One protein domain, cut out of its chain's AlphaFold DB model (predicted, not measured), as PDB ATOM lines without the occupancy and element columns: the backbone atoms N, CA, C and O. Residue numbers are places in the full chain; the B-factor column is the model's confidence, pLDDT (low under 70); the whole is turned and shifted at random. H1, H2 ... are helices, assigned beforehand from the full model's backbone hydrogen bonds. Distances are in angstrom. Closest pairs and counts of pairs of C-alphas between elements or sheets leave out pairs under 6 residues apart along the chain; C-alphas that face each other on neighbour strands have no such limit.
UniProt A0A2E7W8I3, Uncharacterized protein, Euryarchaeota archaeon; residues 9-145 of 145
ATOM      1  N   GLU A   9      -6.212 -49.919  -0.069       97.81
ATOM      2  CA  GLU A   9      -5.379 -51.061   0.335       97.81
ATOM      3  C   GLU A   9      -4.743 -50.900   1.722       97.81
ATOM      4  O   GLU A   9      -4.566 -51.881   2.447       97.81
ATOM      5  N   ASP A  10      -4.436 -49.667   2.125       97.56
ATOM      6  CA  ASP A  10      -3.849 -49.378   3.431       97.56
ATOM      7  C   ASP A  10      -4.887 -49.588   4.543       97.56
ATOM      8  O   ASP A  10      -4.604 -50.242   5.549       97.56
ATOM      9  N   PHE A  11      -6.126 -49.120   4.340       98.38
ATOM     10  CA  PHE A  11      -7.223 -49.398   5.276       98.38
ATOM     11  C   PHE A  11      -7.545 -50.892   5.337       98.38
ATOM     12  O   PHE A  11      -7.791 -51.428   6.420       98.38
ATOM     13  N   ALA A  12      -7.526 -51.569   4.185       98.38
ATOM     14  CA  ALA A  12      -7.766 -53.000   4.088       98.38
ATOM     15  C   ALA A  12      -6.720 -53.809   4.870       98.38
ATOM     16  O   ALA A  12      -7.091 -54.725   5.604       98.38
ATOM     17  N   LEU A  13      -5.435 -53.445   4.775       98.38
ATOM     18  CA  LEU A  13      -4.359 -54.074   5.543       98.38
ATOM     19  C   LEU A  13      -4.578 -53.924   7.054       98.38
ATOM     20  O   LEU A  13      -4.493 -54.910   7.787       98.38
ATOM     21  N   LEU A  14      -4.886 -52.711   7.527       98.06
ATOM     22  CA  LEU A  14      -5.137 -52.466   8.952       98.06
ATOM     23  C   LEU A  14      -6.360 -53.238   9.454       98.06
ATOM     24  O   LEU A  14      -6.314 -53.831  10.531       98.06
ATOM     25  N   ALA A  15      -7.434 -53.280   8.664       97.88
ATOM     26  CA  ALA A  15      -8.640 -54.024   8.998       97.88
ATOM     27  C   ALA A  15      -8.414 -55.543   9.038       97.88
ATOM     28  O   ALA A  15      -8.879 -56.214   9.961       97.88
ATOM     29  N   ALA A  16      -7.678 -56.086   8.064       97.44
ATOM     30  CA  ALA A  16      -7.322 -57.498   8.023       97.44
ATOM     31  C   ALA A  16      -6.440 -57.882   9.219       97.44
ATOM     32  O   ALA A  16      -6.694 -58.897   9.869       97.44
ATOM     33  N   TYR A  17      -5.459 -57.040   9.564       97.69
ATOM     34  CA  TYR A  17      -4.619 -57.249  10.740       97.69
ATOM     35  C   TYR A  17      -5.426 -57.196  12.044       97.69
ATOM     36  O   TYR A  17      -5.262 -58.067  12.895       97.69
ATOM     37  N   ALA A  18      -6.338 -56.228  12.186       97.19
ATOM     38  CA  ALA A  18      -7.169 -56.069  13.380       97.19
ATOM     39  C   ALA A  18      -8.055 -57.292  13.675       97.19
ATOM     40  O   ALA A  18      -8.340 -57.577  14.840       97.19
ATOM     41  N   LEU A  19      -8.493 -58.002  12.628       95.94
ATOM     42  CA  LEU A  19      -9.368 -59.178  12.707       95.94
ATOM     43  C   LEU A  19      -8.653 -60.504  12.415       95.94
ATOM     44  O   LEU A  19      -9.320 -61.521  12.182       95.94
ATOM     45  N   LYS A  20      -7.316 -60.525  12.439       94.62
ATOM     46  CA  LYS A  20      -6.539 -61.756  12.259       94.62
ATOM     47  C   LYS A  20      -6.970 -62.850  13.259       94.62
ATOM     48  O   LYS A  20      -7.471 -62.547  14.348       94.62
ATOM     49  N   PRO A  21      -6.775 -64.141  12.938       92.00
ATOM     50  CA  PRO A  21      -7.081 -65.237  13.849       92.00
ATOM     51  C   PRO A  21      -6.414 -65.049  15.217       92.00
ATOM     52  O   PRO A  21      -5.226 -64.756  15.302       92.00
ATOM     53  N   GLY A  22      -7.190 -65.214  16.290       88.94
ATOM     54  CA  GLY A  22      -6.711 -65.037  17.666       88.94
ATOM     55  C   GLY A  22      -6.705 -63.590  18.177       88.94
ATOM     56  O   GLY A  22      -6.500 -63.394  19.372       88.94
ATOM     57  N   ALA A  23      -6.972 -62.586  17.333       90.19
ATOM     58  CA  ALA A  23      -7.095 -61.205  17.793       90.19
ATOM     59  C   ALA A  23      -8.405 -60.956  18.570       90.19
ATOM     60  O   ALA A  23      -9.433 -61.590  18.288       90.19
ATOM     61  N   PRO A  24      -8.406 -60.003  19.524       85.06
ATOM     62  CA  PRO A  24      -9.624 -59.535  20.174       85.06
ATOM     63  C   PRO A  24     -10.647 -59.023  19.152       85.06
ATOM     64  O   PRO A  24     -10.300 -58.266  18.250       85.06
ATOM     65  N   ARG A  25     -11.921 -59.401  19.323       86.94
ATOM     66  CA  ARG A  25     -13.034 -58.960  18.455       86.94
ATOM     67  C   ARG A  25     -13.946 -57.912  19.085       86.94
ATOM     68  O   ARG A  25     -14.968 -57.556  18.513       86.94
ATOM     69  N   HIS A  26     -13.589 -57.440  20.271       89.44
ATOM     70  CA  HIS A  26     -14.343 -56.426  20.987       89.44
ATOM     71  C   HIS A  26     -13.554 -55.127  20.961       89.44
ATOM     72  O   HIS A  26     -12.560 -54.976  21.670       89.44
ATOM     73  N   PHE A  27     -14.002 -54.203  20.120       95.75
ATOM     74  CA  PHE A  27     -13.466 -52.855  20.043       95.75
ATOM     75  C   PHE A  27     -14.378 -51.929  20.841       95.75
ATOM     76  O   PHE A  27     -15.599 -52.062  20.790       95.75
ATOM     77  N   VAL A  28     -13.787 -51.027  21.619       97.06
ATOM     78  CA  VAL A  28     -14.519 -50.139  22.527       97.06
ATOM     79  C   VAL A  28     -14.008 -48.727  22.323       97.06
ATOM     80  O   VAL A  28     -12.797 -48.497  22.381       97.06
ATOM     81  N   ASN A  29     -14.934 -47.795  22.135       97.62
ATOM     82  CA  ASN A  29     -14.649 -46.378  22.241       97.62
ATOM     83  C   ASN A  29     -14.608 -46.016  23.730       97.62
ATOM     84  O   ASN A  29     -15.622 -46.096  24.424       97.62
ATOM     85  N   LEU A  30     -13.426 -45.677  24.252       96.31
ATOM     86  CA  LEU A  30     -13.256 -45.449  25.692       96.31
ATOM     87  C   LEU A  30     -13.848 -44.115  26.163       96.31
ATOM     88  O   LEU A  30     -14.196 -43.997  27.339       96.31
ATOM     89  N   ASP A  31     -13.985 -43.138  25.266       96.38
ATOM     90  CA  ASP A  31     -14.611 -41.850  25.569       96.38
ATOM     91  C   ASP A  31     -16.130 -42.007  25.692       96.38
ATOM     92  O   ASP A  31     -16.735 -41.513  26.645       96.38
ATOM     93  N   GLN A  32     -16.737 -42.755  24.766       94.62
ATOM     94  CA  GLN A  32     -18.179 -43.015  24.750       94.62
ATOM     95  C   GLN A  32     -18.594 -44.169  25.673       94.62
ATOM     96  O   GLN A  32     -19.739 -44.226  26.110       94.62
ATOM     97  N   LYS A  33     -17.654 -45.053  26.035       95.56
ATOM     98  CA  LYS A  33     -17.882 -46.297  26.796       95.56
ATOM     99  C   LYS A  33     -18.829 -47.267  26.085       95.56
ATOM    100  O   LYS A  33     -19.565 -48.010  26.732       95.56
ATOM    101  N   GLU A  34     -18.771 -47.279  24.760       96.12
ATOM    102  CA  GLU A  34     -19.621 -48.096  23.898       96.12
ATOM    103  C   GLU A  34     -18.778 -49.039  23.038       96.12
ATOM    104  O   GLU A  34     -17.611 -48.772  22.729       96.12
ATOM    105  N   TYR A  35     -19.371 -50.175  22.667       96.62
ATOM    106  CA  TYR A  35     -18.767 -51.061  21.680       96.62
ATOM    107  C   TYR A  35     -18.823 -50.411  20.302       96.62
ATOM    108  O   TYR A  35     -19.863 -49.898  19.894       96.62
ATOM    109  N   ILE A  36     -17.716 -50.497  19.575       96.88
ATOM    110  CA  ILE A  36     -17.665 -50.114  18.168       96.88
ATOM    111  C   ILE A  36     -18.260 -51.280  17.376       96.88
ATOM    112  O   ILE A  36     -17.778 -52.412  17.487       96.88
ATOM    113  N   ASP A  37     -19.318 -51.013  16.611       94.50
ATOM    114  CA  ASP A  37     -20.043 -52.035  15.851       94.50
ATOM    115  C   ASP A  37     -19.207 -52.527  14.662       94.50
ATOM    116  O   ASP A  37     -19.115 -51.874  13.622       94.50
ATOM    117  N   ILE A  38     -18.549 -53.673  14.850       95.94
ATOM    118  CA  ILE A  38     -17.683 -54.318  13.863       95.94
ATOM    119  C   ILE A  38     -18.158 -55.753  13.656       95.94
ATOM    120  O   ILE A  38     -18.025 -56.599  14.544       95.94
ATOM    121  N   VAL A  39     -18.635 -56.054  12.451       92.56
ATOM    122  CA  VAL A  39     -19.025 -57.410  12.045       92.56
ATOM    123  C   VAL A  39     -17.964 -58.014  11.128       92.56
ATOM    124  O   VAL A  39     -17.626 -59.195  11.244       92.56
ATOM    125  N   ILE A  40     -17.415 -57.204  10.220       95.19
ATOM    126  CA  ILE A  40     -16.448 -57.616   9.199       95.19
ATOM    127  C   ILE A  40     -15.324 -56.586   9.026       95.19
ATOM    128  O   ILE A  40     -15.444 -55.426   9.410       95.19
ATOM    129  N   ALA A  41     -14.229 -56.987   8.370       96.56
ATOM    130  CA  ALA A  41     -13.083 -56.107   8.099       96.56
ATOM    131  C   ALA A  41     -13.477 -54.824   7.344       96.56
ATOM    132  O   ALA A  41     -12.916 -53.754   7.572       96.56
ATOM    133  N   ALA A  42     -14.492 -54.906   6.480       97.88
ATOM    134  CA  ALA A  42     -14.992 -53.753   5.744       97.88
ATOM    135  C   ALA A  42     -15.563 -52.646   6.653       97.88
ATOM    136  O   ALA A  42     -15.525 -51.480   6.256       97.88
ATOM    137  N   ASP A  43     -16.044 -52.981   7.854       97.88
ATOM    138  CA  ASP A  43     -16.557 -52.000   8.816       97.88
ATOM    139  C   ASP A  43     -15.403 -51.168   9.381       97.88
ATOM    140  O   ASP A  43     -15.436 -49.939   9.307       97.88
ATOM    141  N   ILE A  44     -14.321 -51.835   9.809       98.06
ATOM    142  CA  ILE A  44     -13.084 -51.178  10.260       98.06
ATOM    143  C   ILE A  44     -12.540 -50.282   9.148       98.06
ATOM    144  O   ILE A  44     -12.343 -49.089   9.363       98.06
ATOM    145  N   ALA A  45     -12.347 -50.826   7.943       98.50
ATOM    146  CA  ALA A  45     -11.782 -50.066   6.832       98.50
ATOM    147  C   ALA A  45     -12.634 -48.831   6.482       98.50
ATOM    148  O   ALA A  45     -12.093 -47.758   6.228       98.50
ATOM    149  N   THR A  46     -13.965 -48.955   6.539       98.56
ATOM    150  CA  THR A  46     -14.888 -47.834   6.303       98.56
ATOM    151  C   THR A  46     -14.785 -46.769   7.397       98.56
ATOM    152  O   THR A  46     -14.817 -45.581   7.078       98.56
ATOM    153  N   ILE A  47     -14.667 -47.160   8.672       98.56
ATOM    154  CA  ILE A  47     -14.491 -46.217   9.789       98.56
ATOM    155  C   ILE A  47     -13.185 -45.436   9.616       98.56
ATOM    156  O   ILE A  47     -13.203 -44.207   9.673       98.56
ATOM    157  N   LEU A  48     -12.079 -46.129   9.326       98.69
ATOM    158  CA  LEU A  48     -10.778 -45.491   9.109       98.69
ATOM    159  C   LEU A  48     -10.810 -44.536   7.903       98.69
ATOM    160  O   LEU A  48     -10.376 -43.392   8.012       98.69
ATOM    161  N   ALA A  49     -11.389 -44.961   6.778       98.56
ATOM    162  CA  ALA A  49     -11.500 -44.129   5.580       98.56
ATOM    163  C   ALA A  49     -12.308 -42.847   5.824       98.56
ATOM    164  O   ALA A  49     -11.884 -41.758   5.434       98.56
ATOM    165  N   LYS A  50     -13.452 -42.955   6.512       98.44
ATOM    166  CA  LYS A  50     -14.270 -41.791   6.880       98.44
ATOM    167  C   LYS A  50     -13.523 -40.828   7.797       98.44
ATOM    168  O   LYS A  50     -13.709 -39.623   7.672       98.44
ATOM    169  N   GLU A  51     -12.686 -41.336   8.692       98.62
ATOM    170  CA  GLU A  51     -11.899 -40.482   9.578       98.62
ATOM    171  C   GLU A  51     -10.808 -39.710   8.830       98.62
ATOM    172  O   GLU A  51     -10.667 -38.502   9.011       98.62
ATOM    173  N   ASN A  52     -10.088 -40.365   7.917       98.44
ATOM    174  CA  ASN A  52      -9.117 -39.673   7.071       98.44
ATOM    175  C   ASN A  52      -9.796 -38.603   6.191       98.44
ATOM    176  O   ASN A  52      -9.270 -37.502   6.054       98.44
ATOM    177  N   ILE A  53     -11.008 -38.866   5.688       98.25
ATOM    178  CA  ILE A  53     -11.826 -37.861   4.986       98.25
ATOM    179  C   ILE A  53     -12.143 -36.663   5.890       98.25
ATOM    180  O   ILE A  53     -11.901 -35.528   5.479       98.25
ATOM    181  N   LYS A  54     -12.624 -36.887   7.122       98.06
ATOM    182  CA  LYS A  54     -12.915 -35.801   8.080       98.06
ATOM    183  C   LYS A  54     -11.682 -34.957   8.391       98.06
ATOM    184  O   LYS A  54     -11.777 -33.736   8.481       98.06
ATOM    185  N   SER A  55     -10.527 -35.599   8.545       98.06
ATOM    186  CA  SER A  55      -9.241 -34.926   8.745       98.06
ATOM    187  C   SER A  55      -8.912 -33.988   7.580       98.06
ATOM    188  O   SER A  55      -8.618 -32.810   7.782       98.06
ATOM    189  N   LEU A  56      -9.058 -34.469   6.341       98.00
ATOM    190  CA  LEU A  56      -8.836 -33.655   5.144       98.00
ATOM    191  C   LEU A  56      -9.850 -32.515   5.013       98.00
ATOM    192  O   LEU A  56      -9.476 -31.417   4.613       98.00
ATOM    193  N   GLU A  57     -11.113 -32.738   5.366       97.25
ATOM    194  CA  GLU A  57     -12.146 -31.695   5.371       97.25
ATOM    195  C   GLU A  57     -11.873 -30.615   6.420       97.25
ATOM    196  O   GLU A  57     -12.090 -29.432   6.152       97.25
ATOM    197  N   ALA A  58     -11.344 -30.991   7.587       97.00
ATOM    198  CA  ALA A  58     -10.926 -30.039   8.609       97.00
ATOM    199  C   ALA A  58      -9.732 -29.188   8.148       97.00
ATOM    200  O   ALA A  58      -9.709 -27.978   8.389       97.00
ATOM    201  N   LEU A  59      -8.768 -29.794   7.447       96.38
ATOM    202  CA  LEU A  59      -7.575 -29.102   6.957       96.38
ATOM    203  C   LEU A  59      -7.851 -28.249   5.702       96.38
ATOM    204  O   LEU A  59      -7.283 -27.166   5.539       96.38
ATOM    205  N   TYR A  60      -8.753 -28.708   4.831       96.44
ATOM    206  CA  TYR A  60      -9.069 -28.106   3.531       96.44
ATOM    207  C   TYR A  60     -10.579 -27.839   3.346       96.44
ATOM    208  O   TYR A  60     -11.171 -28.259   2.348       96.44
ATOM    209  N   PRO A  61     -11.225 -27.046   4.224       95.75
ATOM    210  CA  PRO A  61     -12.690 -26.921   4.278       95.75
ATOM    211  C   PRO A  61     -13.330 -26.258   3.047       95.75
ATOM    212  O   PRO A  61     -14.543 -26.302   2.866       95.75
ATOM    213  N   LYS A  62     -12.531 -25.605   2.194       96.56
ATOM    214  CA  LYS A  62     -13.006 -24.888   0.998       96.56
ATOM    215  C   LYS A  62     -12.969 -25.727  -0.279       96.56
ATOM    216  O   LYS A  62     -13.399 -25.239  -1.319       96.56
ATOM    217  N   TYR A  63     -12.441 -26.948  -0.211       94.44
ATOM    218  CA  TYR A  63     -12.162 -27.780  -1.384       94.44
ATOM    219  C   TYR A  63     -13.163 -28.933  -1.563       94.44
ATOM    220  O   TYR A  63     -12.981 -29.778  -2.433       94.44
ATOM    221  N   GLY A  64     -14.254 -28.931  -0.789       93.06
ATOM    222  CA  GLY A  64     -15.311 -29.940  -0.859       93.06
ATOM    223  C   GLY A  64     -14.980 -31.207  -0.071       93.06
ATOM    224  O   GLY A  64     -14.136 -31.190   0.826       93.06
ATOM    225  N   THR A  65     -15.672 -32.300  -0.400       94.50
ATOM    226  CA  THR A  65     -15.541 -33.592   0.285       94.50
ATOM    227  C   THR A  65     -14.101 -34.092   0.268       94.50
ATOM    228  O   THR A  65     -13.415 -33.996  -0.754       94.50
ATOM    229  N   ALA A  66     -13.644 -34.629   1.400       94.12
ATOM    230  CA  ALA A  66     -12.266 -35.090   1.592       94.12
ATOM    231  C   ALA A  66     -11.204 -34.038   1.215       94.12
ATOM    232  O   ALA A  66     -10.134 -34.388   0.722       94.12
ATOM    233  N   GLY A  67     -11.511 -32.744   1.357       95.00
ATOM    234  CA  GLY A  67     -10.588 -31.668   0.997       95.00
ATOM    235  C   GLY A  67     -10.250 -31.586  -0.496       95.00
ATOM    236  O   GLY A  67      -9.212 -31.032  -0.851       95.00
ATOM    237  N   GLY A  68     -11.082 -32.163  -1.369       95.94
ATOM    238  CA  GLY A  68     -10.848 -32.203  -2.816       95.94
ATOM    239  C   GLY A  68      -9.879 -33.297  -3.281       95.94
ATOM    240  O   GLY A  68      -9.463 -33.278  -4.435       95.94
ATOM    241  N   PHE A  69      -9.516 -34.247  -2.410       96.25
ATOM    242  CA  PHE A  69      -8.592 -35.345  -2.738       96.25
ATOM    243  C   PHE A  69      -9.270 -36.567  -3.377       96.25
ATOM    244  O   PHE A  69      -8.579 -37.489  -3.811       96.25
ATOM    245  N   LEU A  70     -10.604 -36.607  -3.429       95.31
ATOM    246  CA  LEU A  70     -11.332 -37.707  -4.060       95.31
ATOM    247  C   LEU A  70     -11.190 -37.665  -5.585       95.31
ATOM    248  O   LEU A  70     -11.470 -36.654  -6.228       95.31
ATOM    249  N   CYS A  71     -10.838 -38.810  -6.164       91.81
ATOM    250  CA  CYS A  71     -10.937 -39.063  -7.597       91.81
ATOM    251  C   CYS A  71     -12.258 -39.793  -7.877       91.81
ATOM    252  O   CYS A  71     -12.278 -41.016  -7.929       91.81
ATOM    253  N   GLY A  72     -13.358 -39.049  -8.022       93.44
ATOM    254  CA  GLY A  72     -14.705 -39.611  -8.179       93.44
ATOM    255  C   GLY A  72     -15.633 -39.222  -7.030       93.44
ATOM    256  O   GLY A  72     -15.424 -38.208  -6.362       93.44
ATOM    257  N   THR A  73     -16.685 -40.007  -6.821       96.69
ATOM    258  CA  THR A  73     -17.654 -39.796  -5.739       96.69
ATOM    259  C   THR A  73     -17.189 -40.417  -4.421       96.69
ATOM    260  O   THR A  73     -16.357 -41.329  -4.384       96.69
ATOM    261  N   LEU A  74     -17.751 -39.934  -3.311       97.12
ATOM    262  CA  LEU A  74     -17.513 -40.520  -1.991       97.12
ATOM    263  C   LEU A  74     -17.984 -41.980  -1.947       97.12
ATOM    264  O   LEU A  74     -17.339 -42.837  -1.347       97.12
ATOM    265  N   GLU A  75     -19.113 -42.261  -2.587       97.88
ATOM    266  CA  GLU A  75     -19.728 -43.578  -2.637       97.88
ATOM    267  C   GLU A  75     -18.846 -44.587  -3.375       97.88
ATOM    268  O   GLU A  75     -18.680 -45.707  -2.887       97.88
ATOM    269  N   GLU A  76     -18.248 -44.189  -4.504       97.75
ATOM    270  CA  GLU A  76     -17.288 -45.009  -5.253       97.75
ATOM    271  C   GLU A  76     -16.056 -45.323  -4.404       97.75
ATOM    272  O   GLU A  76     -15.717 -46.494  -4.233       97.75
ATOM    273  N   PHE A  77     -15.453 -44.312  -3.774       98.19
ATOM    274  CA  PHE A  77     -14.292 -44.522  -2.909       98.19
ATOM    275  C   PHE A  77     -14.603 -45.462  -1.737       98.19
ATOM    276  O   PHE A  77     -13.867 -46.411  -1.468       98.19
ATOM    277  N   LEU A  78     -15.732 -45.266  -1.049       98.31
ATOM    278  CA  LEU A  78     -16.132 -46.157   0.043       98.31
ATOM    279  C   LEU A  78     -16.475 -47.571  -0.453       98.31
ATOM    280  O   LEU A  78     -16.301 -48.536   0.296       98.31
ATOM    281  N   ALA A  79     -16.957 -47.726  -1.687       98.12
ATOM    282  CA  ALA A  79     -17.154 -49.036  -2.298       98.12
ATOM    283  C   ALA A  79     -15.814 -49.735  -2.578       98.12
ATOM    284  O   ALA A  79     -15.684 -50.920  -2.261       98.12
ATOM    285  N   GLU A  80     -14.811 -49.010  -3.080       98.12
ATOM    286  CA  GLU A  80     -13.445 -49.514  -3.279       98.12
ATOM    287  C   GLU A  80     -12.803 -49.948  -1.959       98.12
ATOM    288  O   GLU A  80     -12.294 -51.064  -1.863       98.12
ATOM    289  N   VAL A  81     -12.915 -49.130  -0.906       98.38
ATOM    290  CA  VAL A  81     -12.439 -49.468   0.450       98.38
ATOM    291  C   VAL A  81     -13.056 -50.779   0.940       98.38
ATOM    292  O   VAL A  81     -12.352 -51.670   1.423       98.38
ATOM    293  N   LYS A  82     -14.377 -50.938   0.791       98.25
ATOM    294  CA  LYS A  82     -15.070 -52.171   1.191       98.25
ATOM    295  C   LYS A  82     -14.640 -53.370   0.352       98.25
ATOM    296  O   LYS A  82     -14.575 -54.476   0.889       98.25
ATOM    297  N   LEU A  83     -14.394 -53.182  -0.944       97.94
ATOM    298  CA  LEU A  83     -13.946 -54.249  -1.836       97.94
ATOM    299  C   LEU A  83     -12.533 -54.714  -1.465       97.94
ATOM    300  O   LEU A  83     -12.337 -55.913  -1.263       97.94
ATOM    301  N   ALA A  84     -11.597 -53.778  -1.294       98.06
ATOM    302  CA  ALA A  84     -10.227 -54.059  -0.869       98.06
ATOM    303  C   ALA A  84     -10.213 -54.807   0.473       98.06
ATOM    304  O   ALA A  84      -9.620 -55.877   0.591       98.06
ATOM    305  N   ALA A  85     -10.970 -54.325   1.466       97.56
ATOM    306  CA  ALA A  85     -11.052 -54.959   2.784       97.56
ATOM    307  C   ALA A  85     -11.647 -56.377   2.755       97.56
ATOM    308  O   ALA A  85     -11.258 -57.220   3.558       97.56
ATOM    309  N   LYS A  86     -12.588 -56.661   1.844       95.44
ATOM    310  CA  LYS A  86     -13.140 -58.015   1.662       95.44
ATOM    311  C   LYS A  86     -12.160 -58.964   0.978       95.44
ATOM    312  O   LYS A  86     -12.219 -60.164   1.232       95.44
ATOM    313  N   ALA A  87     -11.320 -58.445   0.085       92.94
ATOM    314  CA  ALA A  87     -10.357 -59.235  -0.674       92.94
ATOM    315  C   ALA A  87      -9.051 -59.492   0.099       92.94
ATOM    316  O   ALA A  87      -8.351 -60.460  -0.195       92.94
ATOM    317  N   ARG A  88      -8.719 -58.643   1.078       93.38
ATOM    318  CA  ARG A  88      -7.465 -58.706   1.835       93.38
ATOM    319  C   ARG A  88      -7.457 -59.851   2.848       93.38
ATOM    320  O   ARG A  88      -8.336 -59.954   3.700       93.38
ATOM    321  N   TYR A  89      -6.412 -60.673   2.797       88.25
ATOM    322  CA  TYR A  89      -6.172 -61.761   3.756       88.25
ATOM    323  C   TYR A  89      -4.718 -61.827   4.246       88.25
ATOM    324  O   TYR A  89      -4.400 -62.632   5.119       88.25
ATOM    325  N   ASP A  90      -3.829 -61.005   3.695       89.25
ATOM    326  CA  ASP A  90      -2.421 -60.922   4.060       89.25
ATOM    327  C   ASP A  90      -2.179 -59.790   5.069       89.25
ATOM    328  O   ASP A  90      -2.482 -58.623   4.828       89.25
ATOM    329  N   TYR A  91      -1.619 -60.161   6.220       92.06
ATOM    330  CA  TYR A  91      -1.341 -59.258   7.345       92.06
ATOM    331  C   TYR A  91      -0.074 -59.661   8.127       92.06
ATOM    332  O   TYR A  91       0.139 -59.233   9.257       92.06
ATOM    333  N   ASN A  92       0.776 -60.512   7.543       91.19
ATOM    334  CA  ASN A  92       1.941 -61.089   8.231       91.19
ATOM    335  C   ASN A  92       3.165 -60.161   8.271       91.19
ATOM    336  O   ASN A  92       4.071 -60.368   9.084       91.19
ATOM    337  N   ASP A  93       3.209 -59.157   7.395       95.00
ATOM    338  CA  ASP A  93       4.286 -58.171   7.376       95.00
ATOM    339  C   ASP A  93       4.041 -57.096   8.444       95.00
ATOM    340  O   ASP A  93       3.411 -56.064   8.210       95.00
ATOM    341  N   LEU A  94       4.551 -57.359   9.648       95.81
ATOM    342  CA  LEU A  94       4.380 -56.474  10.804       95.81
ATOM    343  C   LEU A  94       5.062 -55.116  10.621       95.81
ATOM    344  O   LEU A  94       4.612 -54.121  11.189       95.81
ATOM    345  N   VAL A  95       6.144 -55.059   9.837       95.88
ATOM    346  CA  VAL A  95       6.832 -53.798   9.542       95.88
ATOM    347  C   VAL A  95       5.937 -52.948   8.655       95.88
ATOM    348  O   VAL A  95       5.704 -51.782   8.970       95.88
ATOM    349  N   LYS A  96       5.342 -53.550   7.620       96.69
ATOM    350  CA  LYS A  96       4.395 -52.847   6.759       96.69
ATOM    351  C   LYS A  96       3.157 -52.379   7.520       96.69
ATOM    352  O   LYS A  96       2.758 -51.226   7.369       96.69
ATOM    353  N   VAL A  97       2.583 -53.225   8.381       97.69
ATOM    354  CA  VAL A  97       1.449 -52.838   9.242       97.69
ATOM    355  C   VAL A  97       1.822 -51.636  10.114       97.69
ATOM    356  O   VAL A  97       1.070 -50.666  10.159       97.69
ATOM    357  N   LYS A  98       3.001 -51.653  10.752       97.56
ATOM    358  CA  LYS A  98       3.506 -50.531  11.560       97.56
ATOM    359  C   LYS A  98       3.597 -49.232  10.755       97.56
ATOM    360  O   LYS A  98       3.166 -48.186  11.237       97.56
ATOM    361  N   GLU A  99       4.192 -49.289   9.564       96.75
ATOM    362  CA  GLU A  99       4.367 -48.124   8.691       96.75
ATOM    363  C   GLU A  99       3.020 -47.512   8.309       96.75
ATOM    364  O   GLU A  99       2.813 -46.312   8.494       96.75
ATOM    365  N   ILE A 100       2.089 -48.344   7.840       97.38
ATOM    366  CA  ILE A 100       0.758 -47.897   7.430       97.38
ATOM    367  C   ILE A 100      -0.029 -47.336   8.613       97.38
ATOM    368  O   ILE A 100      -0.643 -46.280   8.490       97.38
ATOM    369  N   LEU A 101       0.041 -47.981   9.777       96.81
ATOM    370  CA  LEU A 101      -0.635 -47.528  10.992       96.81
ATOM    371  C   LEU A 101      -0.142 -46.150  11.447       96.81
ATOM    372  O   LEU A 101      -0.948 -45.299  11.818       96.81
ATOM    373  N   HIS A 102       1.171 -45.915  11.399       95.19
ATOM    374  CA  HIS A 102       1.759 -44.617  11.733       95.19
ATOM    375  C   HIS A 102       1.362 -43.535  10.722       95.19
ATOM    376  O   HIS A 102       1.008 -42.424  11.113       95.19
ATOM    377  N   CYS A 103       1.395 -43.856   9.426       96.12
ATOM    378  CA  CYS A 103       0.951 -42.935   8.385       96.12
ATOM    379  C   CYS A 103      -0.530 -42.576   8.550       96.12
ATOM    380  O   CYS A 103      -0.862 -41.397   8.546       96.12
ATOM    381  N   PHE A 104      -1.407 -43.563   8.749       97.38
ATOM    382  CA  PHE A 104      -2.842 -43.340   8.921       97.38
ATOM    383  C   PHE A 104      -3.159 -42.417  10.105       97.38
ATOM    384  O   PHE A 104      -3.945 -41.482   9.955       97.38
ATOM    385  N   ASP A 105      -2.542 -42.669  11.263       95.94
ATOM    386  CA  ASP A 105      -2.748 -41.893  12.495       95.94
ATOM    387  C   ASP A 105      -2.421 -40.410  12.274       95.94
ATOM    388  O   ASP A 105      -3.218 -39.538  12.603       95.94
ATOM    389  N   TYR A 106      -1.296 -40.126  11.610       95.31
ATOM    390  CA  TYR A 106      -0.919 -38.760  11.243       95.31
ATOM    391  C   TYR A 106      -1.883 -38.133  10.224       95.31
ATOM    392  O   TYR A 106      -2.250 -36.972  10.356       95.31
ATOM    393  N   GLN A 107      -2.319 -38.889   9.215       96.88
ATOM    394  CA  GLN A 107      -3.204 -38.374   8.159       96.88
ATOM    395  C   GLN A 107      -4.655 -38.155   8.621       96.88
ATOM    396  O   GLN A 107      -5.439 -37.518   7.914       96.88
ATOM    397  N   SER A 108      -5.033 -38.666   9.793       97.50
ATOM    398  CA  SER A 108      -6.423 -38.658  10.268       97.50
ATOM    399  C   SER A 108      -6.672 -37.732  11.463       97.50
ATOM    400  O   SER A 108      -7.814 -37.597  11.885       97.50
ATOM    401  N   CYS A 109      -5.639 -37.077  12.003       96.81
ATOM    402  CA  CYS A 109      -5.727 -36.395  13.296       96.81
ATOM    403  C   CYS A 109      -6.029 -34.888  13.261       96.81
ATOM    404  O   CYS A 109      -5.937 -34.237  14.301       96.81
ATOM    405  N   GLU A 110      -6.355 -34.305  12.104       97.44
ATOM    406  CA  GLU A 110      -6.414 -32.839  11.946       97.44
ATOM    407  C   GLU A 110      -7.696 -32.193  12.504       97.44
ATOM    408  O   GLU A 110      -7.758 -30.974  12.665       97.44
ATOM    409  N   HIS A 111      -8.726 -32.980  12.843       96.56
ATOM    410  CA  HIS A 111      -9.945 -32.460  13.472       96.56
ATOM    411  C   HIS A 111      -9.916 -32.632  15.005       96.56
ATOM    412  O   HIS A 111      -9.393 -33.625  15.518       96.56
ATOM    413  N   PRO A 112     -10.502 -31.692  15.777       96.44
ATOM    414  CA  PRO A 112     -10.373 -31.656  17.240       96.44
ATOM    415  C   PRO A 112     -10.975 -32.874  17.954       96.44
ATOM    416  O   PRO A 112     -10.588 -33.175  19.082       96.44
ATOM    417  N   GLU A 113     -11.904 -33.564  17.294       97.19
ATOM    418  CA  GLU A 113     -12.631 -34.720  17.823       97.19
ATOM    419  C   GLU A 113     -11.929 -36.062  17.547       97.19
ATOM    420  O   GLU A 113     -12.459 -37.114  17.902       97.19
ATOM    421  N   TYR A 114     -10.749 -36.054  16.906       97.62
ATOM    422  CA  TYR A 114     -10.062 -37.282  16.491       97.62
ATOM    423  C   TYR A 114      -9.858 -38.249  17.659       97.62
ATOM    424  O   TYR A 114     -10.136 -39.435  17.553       97.62
ATOM    425  N   ARG A 115      -9.428 -37.750  18.823       97.38
ATOM    426  CA  ARG A 115      -9.140 -38.613  19.982       97.38
ATOM    427  C   ARG A 115     -10.379 -39.272  20.586       97.38
ATOM    428  O   ARG A 115     -10.229 -40.265  21.284       97.38
ATOM    429  N   GLN A 116     -11.566 -38.731  20.327       97.81
ATOM    430  CA  GLN A 116     -12.835 -39.289  20.789       97.81
ATOM    431  C   GLN A 116     -13.477 -40.216  19.750       97.81
ATOM    432  O   GLN A 116     -14.534 -40.791  20.014       97.81
ATOM    433  N   SER A 117     -12.885 -40.350  18.560       98.12
ATOM    434  CA  SER A 117     -13.481 -41.109  17.470       98.12
ATOM    435  C   SER A 117     -13.242 -42.610  17.595       98.12
ATOM    436  O   SER A 117     -12.243 -43.082  18.147       98.12
ATOM    437  N   ASP A 118     -14.145 -43.383  16.996       98.19
ATOM    438  CA  ASP A 118     -13.988 -44.833  16.884       98.19
ATOM    439  C   ASP A 118     -12.700 -45.207  16.148       98.19
ATOM    440  O   ASP A 118     -12.036 -46.173  16.513       98.19
ATOM    441  N   ALA A 119     -12.303 -44.420  15.144       98.12
ATOM    442  CA  ALA A 119     -11.082 -44.653  14.386       98.12
ATOM    443  C   ALA A 119      -9.831 -44.555  15.271       98.12
ATOM    444  O   ALA A 119      -8.959 -45.420  15.176       98.12
ATOM    445  N   TYR A 120      -9.757 -43.568  16.169       98.19
ATOM    446  CA  TYR A 120      -8.653 -43.469  17.125       98.19
ATOM    447  C   TYR A 120      -8.595 -44.684  18.058       98.19
ATOM    448  O   TYR A 120      -7.529 -45.275  18.253       98.19
ATOM    449  N   HIS A 121      -9.740 -45.112  18.597       97.88
ATOM    450  CA  HIS A 121      -9.792 -46.277  19.487       97.88
ATOM    451  C   HIS A 121      -9.490 -47.592  18.761       97.88
ATOM    452  O   HIS A 121      -8.819 -48.456  19.331       97.88
ATOM    453  N   LEU A 122      -9.885 -47.728  17.493       97.69
ATOM    454  CA  LEU A 122      -9.474 -48.839  16.631       97.69
ATOM    455  C   LEU A 122      -7.958 -48.834  16.408       97.69
ATOM    456  O   LEU A 122      -7.309 -49.855  16.635       97.69
ATOM    457  N   VAL A 123      -7.374 -47.693  16.029       97.06
ATOM    458  CA  VAL A 123      -5.919 -47.544  15.849       97.06
ATOM    459  C   VAL A 123      -5.167 -47.895  17.123       97.06
ATOM    460  O   VAL A 123      -4.172 -48.614  17.057       97.06
ATOM    461  N   ARG A 124      -5.635 -47.432  18.285       96.50
ATOM    462  CA  ARG A 124      -5.053 -47.780  19.586       96.50
ATOM    463  C   ARG A 124      -5.044 -49.295  19.797       96.50
ATOM    464  O   ARG A 124      -3.989 -49.852  20.072       96.50
ATOM    465  N   CYS A 125      -6.178 -49.967  19.596       96.75
ATOM    466  CA  CYS A 125      -6.254 -51.424  19.712       96.75
ATOM    467  C   CYS A 125      -5.309 -52.139  18.732       96.75
ATOM    468  O   CYS A 125      -4.659 -53.112  19.105       96.75
ATOM    469  N   ILE A 126      -5.195 -51.656  17.491       97.00
ATOM    470  CA  ILE A 126      -4.283 -52.222  16.487       97.00
ATOM    471  C   ILE A 126      -2.816 -52.030  16.905       97.00
ATOM    472  O   ILE A 126      -2.019 -52.959  16.777       97.00
ATOM    473  N   LYS A 127      -2.460 -50.857  17.450       96.75
ATOM    474  CA  LYS A 127      -1.124 -50.581  18.008       96.75
ATOM    475  C   LYS A 127      -0.799 -51.537  19.156       96.75
ATOM    476  O   LYS A 127       0.296 -52.091  19.173       96.75
ATOM    477  N   ASP A 128      -1.749 -51.761  20.062       95.94
ATOM    478  CA  ASP A 128      -1.582 -52.674  21.198       95.94
ATOM    479  C   ASP A 128      -1.352 -54.118  20.712       95.94
ATOM    480  O   ASP A 128      -0.393 -54.765  21.134       95.94
ATOM    481  N   GLN A 129      -2.157 -54.598  19.753       95.94
ATOM    482  CA  GLN A 129      -1.968 -55.921  19.136       95.94
ATOM    483  C   GLN A 129      -0.585 -56.068  18.483       95.94
ATOM    484  O   GLN A 129       0.074 -57.099  18.638       95.94
ATOM    485  N   LEU A 130      -0.147 -55.040  17.754       96.56
ATOM    486  CA  LEU A 130       1.140 -55.020  17.067       96.56
ATOM    487  C   LEU A 130       2.317 -55.026  18.042       96.56
ATOM    488  O   LEU A 130       3.296 -55.742  17.827       96.56
ATOM    489  N   LEU A 131       2.212 -54.268  19.132       96.00
ATOM    490  CA  LEU A 131       3.223 -54.245  20.183       96.00
ATOM    491  C   LEU A 131       3.368 -55.617  20.850       96.00
ATOM    492  O   LEU A 131       4.495 -56.077  21.030       96.00
ATOM    493  N   SER A 132       2.256 -56.290  21.166       94.75
ATOM    494  CA  SER A 132       2.289 -57.640  21.740       94.75
ATOM    495  C   SER A 132       2.990 -58.646  20.824       94.75
ATOM    496  O   SER A 132       3.773 -59.461  21.302       94.75
ATOM    497  N   GLU A 133       2.772 -58.578  19.509       94.69
ATOM    498  CA  GLU A 133       3.463 -59.469  18.571       94.69
ATOM    499  C   GLU A 133       4.952 -59.169  18.437       94.69
ATOM    500  O   GLU A 133       5.755 -60.100  18.349       94.69
ATOM    501  N   PHE A 134       5.340 -57.891  18.426       95.38
ATOM    502  CA  PHE A 134       6.757 -57.535  18.439       95.38
ATOM    503  C   PHE A 134       7.443 -58.017  19.718       95.38
ATOM    504  O   PHE A 134       8.537 -58.570  19.627       95.38
ATOM    505  N   ALA A 135       6.800 -57.854  20.877       95.81
ATOM    506  CA  ALA A 135       7.317 -58.337  22.154       95.81
ATOM    507  C   ALA A 135       7.508 -59.860  22.136       95.81
ATOM    508  O   ALA A 135       8.612 -60.338  22.379       95.81
ATOM    509  N   TYR A 136       6.485 -60.608  21.716       94.06
ATOM    510  CA  TYR A 136       6.558 -62.066  21.611       94.06
ATOM    511  C   TYR A 136       7.682 -62.535  20.673       94.06
ATOM    512  O   TYR A 136       8.467 -63.419  21.009       94.06
ATOM    513  N   LYS A 137       7.813 -61.921  19.488       93.81
ATOM    514  CA  LYS A 137       8.896 -62.267  18.549       93.81
ATOM    515  C   LYS A 137      10.279 -61.923  19.097       93.81
ATOM    516  O   LYS A 137      11.236 -62.633  18.800       93.81
ATOM    517  N   TYR A 138      10.387 -60.834  19.851       95.25
ATOM    518  CA  TYR A 138      11.633 -60.443  20.494       95.25
ATOM    519  C   TYR A 138      12.047 -61.455  21.569       95.25
ATOM    520  O   TYR A 138      13.196 -61.883  21.569       95.25
ATOM    521  N   GLU A 139      11.116 -61.888  22.422       96.12
ATOM    522  CA  GLU A 139      11.349 -62.914  23.448       96.12
ATOM    523  C   GLU A 139      11.845 -64.228  22.828       96.12
ATOM    524  O   GLU A 139      12.905 -64.721  23.208       96.12
ATOM    525  N   LEU A 140      11.170 -64.724  21.783       95.50
ATOM    526  CA  LEU A 140      11.603 -65.926  21.058       95.50
ATOM    527  C   LEU A 140      13.016 -65.800  20.470       95.50
ATOM    528  O   LEU A 140      13.770 -66.769  20.437       95.50
ATOM    529  N   ALA A 141      13.381 -64.612  19.982       94.94
ATOM    530  CA  ALA A 141      14.711 -64.373  19.435       94.94
ATOM    531  C   ALA A 141      15.800 -64.358  20.521       94.94
ATOM    532  O   ALA A 141      16.935 -64.721  20.225       94.94
ATOM    533  N   GLN A 142      15.471 -63.952  21.754       94.50
ATOM    534  CA  GLN A 142      16.394 -64.022  22.893       94.50
ATOM    535  C   GLN A 142      16.586 -65.460  23.389       94.50
ATOM    536  O   GLN A 142      17.690 -65.813  23.780       94.50
ATOM    537  N   GLU A 143      15.546 -66.298  23.354       92.81
ATOM    538  CA  GLU A 143      15.644 -67.713  23.751       92.81
ATOM    539  C   GLU A 143      16.433 -68.572  22.750       92.81
ATOM    540  O   GLU A 143      16.992 -69.604  23.119       92.81
ATOM    541  N   ALA A 144      16.465 -68.163  21.480       84.38
ATOM    542  CA  ALA A 144      17.171 -68.866  20.410       84.38
ATOM    543  C   ALA A 144      18.654 -68.467  20.257       84.38
ATOM    544  O   ALA A 144      19.347 -69.070  19.430       84.38
ATOM    545  N   ALA A 145      19.117 -67.447  20.989       72.06
ATOM    546  CA  ALA A 145      20.476 -66.896  20.937       72.06
ATOM    547  C   ALA A 145      21.374 -67.466  22.044       72.06
ATOM    548  O   ALA A 145      22.572 -67.689  21.751       72.06
TER     549      ALA A 145
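What this domain is: This is residues 9 to 145 of the 145 residues of an uncharacterized protein of Euryarchaeota archaeon (UniProt A0A2E7W8I3). What shape is this? Crossed helices pack together with the short H1 in the middle and H2, H4 and the hairpin of H5 and H6 round it, while residues 135 to 145, of which 135 to 143 belong to H6, stick out as an arm. What builds it? The printed part has 137 residues with six named helices, H1 to H6 in chain order, and no named strand; the class is all helix. How large is it? It is compact, with a radius of gyration of the C-alphas of 15.8 A, and spans 57 by 32 by 27 A.

Where its parts are: Where do the first helices lie? H1 is residues 9 to 18, from C-alpha 9 at (-5.379, -51.061, 0.335). H2 is residues 41 to 59, 27.6 A from first to last C-alpha, and H3 is residues 65 to 68. Where are the others? H4 is residues 74 to 87, and H5 is residues 94 to 108. H6, residues 118 to 143, is 38.1 A long and ends with C-alpha 143 at (15.644, -67.713, 23.751).

How they stand to each other: Which helix is the hub? H2 touches the five others; with residues 41 to 49 alone it touches H1, the closest C-alphas being those of Phe 11 and Ala 45, 4.9 A apart, at a steep tilt of 53 degrees, opposite ways. How do H5 and H6 stand? They form a hairpin at a shallow tilt of 25 degrees, their closest C-alphas those of Leu 101 and Val 123, 7.2 A apart. What of the backbones? In H1, H2, H4, H5 and H6 every O i to N i+4 pair is within hydrogen-bond range; H3 is too short for one.

The domain as a whole: Is it continuous? The printed part has no cut, and the link from H1 to H2, 22 residues, is long. Is confidence low anywhere? No printed residue is under 70.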